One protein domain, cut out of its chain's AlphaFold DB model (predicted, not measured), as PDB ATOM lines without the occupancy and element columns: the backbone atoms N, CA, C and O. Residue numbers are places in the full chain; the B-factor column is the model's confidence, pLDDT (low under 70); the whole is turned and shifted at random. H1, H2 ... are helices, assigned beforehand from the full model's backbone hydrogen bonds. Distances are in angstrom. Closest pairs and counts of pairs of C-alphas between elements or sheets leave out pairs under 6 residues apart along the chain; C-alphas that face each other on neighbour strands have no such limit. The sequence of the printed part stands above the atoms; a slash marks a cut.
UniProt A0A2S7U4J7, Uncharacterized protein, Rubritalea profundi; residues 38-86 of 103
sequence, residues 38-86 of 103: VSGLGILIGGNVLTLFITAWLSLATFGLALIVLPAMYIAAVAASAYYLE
ATOM      1  N   VAL A  38     197.860 132.653 132.056       88.56
ATOM      2  CA  VAL A  38     198.802 133.648 131.515       88.56
ATOM      3  C   VAL A  38     200.026 132.965 130.907       88.56
ATOM      4  O   VAL A  38     200.360 133.217 129.751       88.56
ATOM      5  N   SER A  39     200.667 132.055 131.646       88.69
ATOM      6  CA  SER A  39     201.821 131.316 131.125       88.69
ATOM      7  C   SER A  39     201.414 130.332 130.031       88.69
ATOM      8  O   SER A  39     202.116 130.222 129.034       88.69
ATOM      9  N   GLY A  40     200.273 129.650 130.172       90.44
ATOM     10  CA  GLY A  40     199.774 128.707 129.173       90.44
ATOM     11  C   GLY A  40     199.487 129.372 127.830       90.44
ATOM     12  O   GLY A  40     199.992 128.907 126.813       90.44
ATOM     13  N   LEU A  41     198.770 130.500 127.814       92.31
ATOM     14  CA  LEU A  41     198.512 131.268 126.589       92.31
ATOM     15  C   LEU A  41     199.784 131.918 126.035       92.31
ATOM     16  O   LEU A  41     199.990 131.920 124.821       92.31
ATOM     17  N   GLY A  42     200.656 132.429 126.908       94.44
ATOM     18  CA  GLY A  42     201.942 132.998 126.507       94.44
ATOM     19  C   GLY A  42     202.831 131.982 125.785       94.44
ATOM     20  O   GLY A  42     203.388 132.289 124.732       94.44
ATOM     21  N   ILE A  43     202.912 130.753 126.299       94.06
ATOM     22  CA  ILE A  43     203.648 129.647 125.671       94.06
ATOM     23  C   ILE A  43     202.944 129.195 124.383       94.06
ATOM     24  O   ILE A  43     203.604 129.032 123.355       94.06
ATOM     25  N   LEU A  44     201.615 129.046 124.417       93.31
ATOM     26  CA  LEU A  44     200.826 128.556 123.286       93.31
ATOM     27  C   LEU A  44     200.928 129.473 122.064       93.31
ATOM     28  O   LEU A  44     201.062 128.981 120.945       93.31
ATOM     29  N   ILE A  45     200.905 130.789 122.270       93.56
ATOM     30  CA  ILE A  45     200.964 131.772 121.186       93.56
ATOM     31  C   ILE A  45     202.410 132.229 120.975       93.56
ATOM     32  O   ILE A  45     203.036 131.904 119.967       93.56
ATOM     33  N   GLY A  46     202.959 132.971 121.938       93.81
ATOM     34  CA  GLY A  46     204.265 133.616 121.807       93.81
ATOM     35  C   GLY A  46     205.421 132.621 121.784       93.81
ATOM     36  O   GLY A  46     206.301 132.724 120.930       93.81
ATOM     37  N   GLY A  47     205.404 131.632 122.681       93.31
ATOM     38  CA  GLY A  47     206.459 130.621 122.786       93.31
ATOM     39  C   GLY A  47     206.612 129.788 121.513       93.31
ATOM     40  O   GLY A  47     207.729 129.619 121.019       93.31
ATOM     41  N   ASN A  48     205.501 129.323 120.933       94.62
ATOM     42  CA  ASN A  48     205.523 128.574 119.673       94.62
ATOM     43  C   ASN A  48     206.015 129.432 118.497       94.62
ATOM     44  O   ASN A  48     206.901 128.994 117.764       94.62
ATOM     45  N   VAL A  49     205.510 130.662 118.334       96.38
ATOM     46  CA  VAL A  49     205.943 131.562 117.245       96.38
ATOM     47  C   VAL A  49     207.434 131.885 117.354       96.38
ATOM     48  O   VAL A  49     208.162 131.781 116.366       96.38
ATOM     49  N   LEU A  50     207.907 132.228 118.554       95.94
ATOM     50  CA  LEU A  50     209.314 132.539 118.791       95.94
ATOM     51  C   LEU A  50     210.209 131.319 118.540       95.94
ATOM     52  O   LEU A  50     211.246 131.445 117.891       95.94
ATOM     53  N   THR A  51     209.797 130.137 119.002       96.38
ATOM     54  CA  THR A  51     210.547 128.894 118.777       96.38
ATOM     55  C   THR A  51     210.644 128.577 117.292       96.38
ATOM     56  O   THR A  51     211.732 128.257 116.822       96.38
ATOM     57  N   LEU A  52     209.552 128.708 116.532       95.62
ATOM     58  CA  LEU A  52     209.570 128.510 115.081       95.62
ATOM     59  C   LEU A  52     210.506 129.501 114.387       95.62
ATOM     60  O   LEU A  52     211.312 129.091 113.554       95.62
ATOM     61  N   PHE A  53     210.450 130.780 114.762       96.81
ATOM     62  CA  PHE A  53     211.327 131.813 114.214       96.81
ATOM     63  C   PHE A  53     212.811 131.503 114.468       96.81
ATOM     64  O   PHE A  53     213.613 131.468 113.535       96.81
ATOM     65  N   ILE A  54     213.167 131.204 115.721       96.62
ATOM     66  CA  ILE A  54     214.538 130.862 116.118       96.62
ATOM     67  C   ILE A  54     215.000 129.576 115.422       96.62
ATOM     68  O   ILE A  54     216.115 129.523 114.906       96.62
ATOM     69  N   THR A  55     214.141 128.556 115.362       96.94
ATOM     70  CA  THR A  55     214.428 127.277 114.700       96.94
ATOM     71  C   THR A  55     214.711 127.479 113.216       96.94
ATOM     72  O   THR A  55     215.705 126.963 112.707       96.94
ATOM     73  N   ALA A  56     213.870 128.253 112.524       95.81
ATOM     74  CA  ALA A  56     214.051 128.557 111.111       95.81
ATOM     75  C   ALA A  56     215.388 129.265 110.872       95.81
ATOM     76  O   ALA A  56     216.134 128.890 109.968       95.81
ATOM     77  N   TRP A  57     215.747 130.229 111.719       96.69
ATOM     78  CA  TRP A  57     216.988 130.973 111.541       96.69
ATOM     79  C   TRP A  57     218.236 130.139 111.862       96.69
ATOM     80  O   TRP A  57     219.176 130.093 111.068       96.69
ATOM     81  N   LEU A  58     218.221 129.387 112.967       96.00
ATOM     82  CA  LEU A  58     219.302 128.465 113.337       96.00
ATOM     83  C   LEU A  58     219.453 127.310 112.349       96.00
ATOM     84  O   LEU A  58     220.557 126.785 112.204       96.00
ATOM     85  N   SER A  59     218.387 126.906 111.654       95.94
ATOM     86  CA  SER A  59     218.475 125.847 110.646       95.94
ATOM     87  C   SER A  59     219.478 126.195 109.541       95.94
ATOM     88  O   SER A  59     220.226 125.322 109.110       95.94
ATOM     89  N   LEU A  60     219.585 127.476 109.169       94.25
ATOM     90  CA  LEU A  60     220.547 127.951 108.172       94.25
ATOM     91  C   LEU A  60     221.994 127.832 108.671       94.25
ATOM     92  O   LEU A  60     222.880 127.461 107.909       94.25
ATOM     93  N   ALA A  61     222.230 128.102 109.957       93.94
ATOM     94  CA  ALA A  61     223.557 128.043 110.570       93.94
ATOM     95  C   ALA A  61     223.997 126.617 110.959       93.94
ATOM     96  O   ALA A  61     225.184 126.363 111.140       93.94
ATOM     97  N   THR A  62     223.051 125.687 111.105       94.19
ATOM     98  CA  THR A  62     223.286 124.328 111.634       94.19
ATOM     99  C   THR A  62     223.058 123.226 110.600       94.19
ATOM    100  O   THR A  62     222.876 122.068 110.974       94.19
ATOM    101  N   PHE A  63     223.031 123.568 109.306       93.38
ATOM    102  CA  PHE A  63     222.716 122.630 108.218       93.38
ATOM    103  C   PHE A  63     221.410 121.845 108.461       93.38
ATOM    104  O   PHE A  63     221.310 120.652 108.186       93.38
ATOM    105  N   GLY A  64     220.396 122.512 109.012       91.31
ATOM    106  CA  GLY A  64     219.074 121.940 109.259       91.31
ATOM    107  C   GLY A  64     218.920 121.162 110.569       91.31
ATOM    108  O   GLY A  64     217.787 120.854 110.929       91.31
ATOM    109  N   LEU A  65     219.987 120.899 111.335       95.00
ATOM    110  CA  LEU A  65     219.894 120.144 112.599       95.00
ATOM    111  C   LEU A  65     218.944 120.791 113.617       95.00
ATOM    112  O   LEU A  65     218.209 120.092 114.324       95.00
ATOM    113  N   ALA A  66     218.910 122.126 113.666       94.56
ATOM    114  CA  ALA A  66     218.020 122.856 114.560       94.56
ATOM    115  C   ALA A  66     216.532 122.528 114.342       94.56
ATOM    116  O   ALA A  66     215.783 122.576 115.312       94.56
ATOM    117  N   LEU A  67     216.112 122.128 113.130       94.62
ATOM    118  CA  LEU A  67     214.711 121.804 112.809       94.62
ATOM    119  C   LEU A  67     214.147 120.653 113.647       94.62
ATOM    120  O   LEU A  67     212.937 120.571 113.825       94.62
ATOM    121  N   ILE A  68     215.009 119.768 114.151       94.56
ATOM    122  CA  ILE A  68     214.601 118.606 114.946       94.56
ATOM    123  C   ILE A  68     214.940 118.836 116.416       94.56
ATOM    124  O   ILE A  68     214.086 118.676 117.287       94.56
ATOM    125  N   VAL A  69     216.181 119.242 116.699       95.31
ATOM    126  CA  VAL A  69     216.682 119.342 118.075       95.31
ATOM    127  C   VAL A  69     215.956 120.438 118.851       95.31
ATOM    128  O   VAL A  69     215.551 120.206 119.988       95.31
ATOM    129  N   LEU A  70     215.758 121.618 118.253       94.69
ATOM    130  CA  LEU A  70     215.188 122.758 118.971       94.69
ATOM    131  C   LEU A  70     213.707 122.536 119.328       94.69
ATOM    132  O   LEU A  70     213.368 122.698 120.502       94.69
ATOM    133  N   PRO A  71     212.829 122.100 118.397       93.62
ATOM    134  CA  PRO A  71     211.434 121.815 118.734       93.62
ATOM    135  C   PRO A  71     211.282 120.664 119.729       93.62
ATOM    136  O   PRO A  71     210.470 120.763 120.645       93.62
ATOM    137  N   ALA A  72     212.085 119.600 119.603       94.81
ATOM    138  CA  ALA A  72     212.044 118.476 120.538       94.81
ATOM    139  C   ALA A  72     212.441 118.905 121.959       94.81
ATOM    140  O   ALA A  72     211.734 118.601 122.921       94.81
ATOM    141  N   MET A  73     213.532 119.667 122.088       95.81
ATOM    142  CA  MET A  73     213.974 120.220 123.371       95.81
ATOM    143  C   MET A  73     212.945 121.185 123.961       95.81
ATOM    144  O   MET A  73     212.692 121.145 125.163       95.81
ATOM    145  N   TYR A  74     212.320 122.022 123.132       95.88
ATOM    146  CA  TYR A  74     211.282 122.951 123.568       95.88
ATOM    147  C   TYR A  74     210.048 122.224 124.113       95.88
ATOM    148  O   TYR A  74     209.620 122.513 125.231       95.88
ATOM    149  N   ILE A  75     209.517 121.241 123.381       94.12
ATOM    150  CA  ILE A  75     208.371 120.437 123.832       94.12
ATOM    151  C   ILE A  75     208.714 119.720 125.143       94.12
ATOM    152  O   ILE A  75     207.935 119.782 126.093       94.12
ATOM    153  N   ALA A  76     209.895 119.098 125.236       93.94
ATOM    154  CA  ALA A  76     210.338 118.422 126.453       93.94
ATOM    155  C   ALA A  76     210.454 119.386 127.648       93.94
ATOM    156  O   ALA A  76     210.000 119.064 128.746       93.94
ATOM    157  N   ALA A  77     211.004 120.584 127.437       94.00
ATOM    158  CA  ALA A  77     211.128 121.603 128.475       94.00
ATOM    159  C   ALA A  77     209.760 122.122 128.944       94.00
ATOM    160  O   ALA A  77     209.529 122.256 130.147       94.00
ATOM    161  N   VAL A  78     208.826 122.369 128.021       94.25
ATOM    162  CA  VAL A  78     207.460 122.804 128.355       94.25
ATOM    163  C   VAL A  78     206.685 121.692 129.064       94.25
ATOM    164  O   VAL A  78     205.983 121.965 130.038       94.25
ATOM    165  N   ALA A  79     206.846 120.437 128.647       91.81
ATOM    166  CA  ALA A  79     206.256 119.285 129.324       91.81
ATOM    167  C   ALA A  79     206.807 119.104 130.743       91.81
ATOM    168  O   ALA A  79     206.025 118.929 131.677       91.81
ATOM    169  N   ALA A  80     208.122 119.230 130.933       91.75
ATOM    170  CA  ALA A  80     208.740 119.206 132.256       91.75
ATOM    171  C   ALA A  80     208.243 120.370 133.129       91.75
ATOM    172  O   ALA A  80     207.860 120.159 134.277       91.75
ATOM    173  N   SER A  81     208.168 121.584 132.578       92.00
ATOM    174  CA  SER A  81     207.609 122.739 133.285       92.00
ATOM    175  C   SER A  81     206.164 122.483 133.724       92.00
ATOM    176  O   SER A  81     205.838 122.700 134.888       92.00
ATOM    177  N   ALA A  82     205.315 121.949 132.842       90.00
ATOM    178  CA  ALA A  82     203.939 121.598 133.180       90.00
ATOM    179  C   ALA A  82     203.857 120.474 134.224       90.00
ATOM    180  O   ALA A  82     202.946 120.487 135.048       90.00
ATOM    181  N   TYR A  83     204.796 119.523 134.230       89.44
ATOM    182  CA  TYR A  83     204.861 118.449 135.222       89.44
ATOM    183  C   TYR A  83     205.134 118.988 136.632       89.44
ATOM    184  O   TYR A  83     204.385 118.669 137.554       89.44
ATOM    185  N   TYR A  84     206.157 119.838 136.779       88.25
ATOM    186  CA  TYR A  84     206.593 120.384 138.070       88.25
ATOM    187  C   TYR A  84     205.767 121.573 138.569       88.25
ATOM    188  O   TYR A  84     205.875 121.931 139.738       88.25
ATOM    189  N   LEU A  85     204.954 122.192 137.711       85.25
ATOM    190  CA  LEU A  85     204.060 123.272 138.121       85.25
ATOM    191  C   LEU A  85     203.092 122.793 139.212       85.25
ATOM    192  O   LEU A  85     202.498 121.724 139.081       85.25
ATOM    193  N   GLU A  86     202.867 123.592 140.250       79.06
ATOM    194  CA  GLU A  86     201.779 123.309 141.187       79.06
ATOM    195  C   GLU A  86     200.420 123.419 140.485       79.06
ATOM    196  O   GLU A  86     200.252 124.155 139.514       79.06
TER     197      GLU A  86
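This is residues 38 to 86 of the 103 residues of an uncharacterized protein of Rubritalea profundi (UniProt A0A2S7U4J7). What shape is this? Two long helices, H1 then H2, fold back on each other as a helical hairpin, near each other towards their link and farther apart towards the printed ends. How large is it? The printed part has 49 residues with two named helices, no named strand, class all helix. It is a rod of 39 by 18 by 9 A, only just loose, close to compact, with a radius of gyration of the C-alphas of 12.0 A.

How do the helices meet? H1, residues 38 to 61, touches H2, residues 66 to 84, with residues 51 to 59 alone, and H2 touches with 66 to 74 alone; the closest C-alphas, of Ser 59 and Ala 66, are 4.9 A apart. They run opposite ways at a shallow tilt of 23 degrees. What of their backbones? O i to N i+4 pairs within hydrogen-bond range are 17 of 20 in H1 and 14 of 15 in H2.

Where is H1? It begins at C-alpha 38 (198.802, 133.648, 131.515), measures 32.9 A and has a kink of 33 degrees near residue 48. Where is H2? It measures 26.3 A and ends at C-alpha 84 (206.593, 120.384, 138.070).

Is anything cut or long? The printed part has no cut, and the link H1 to H2 is tight. Is confidence low anywhere? No printed residue is under 70.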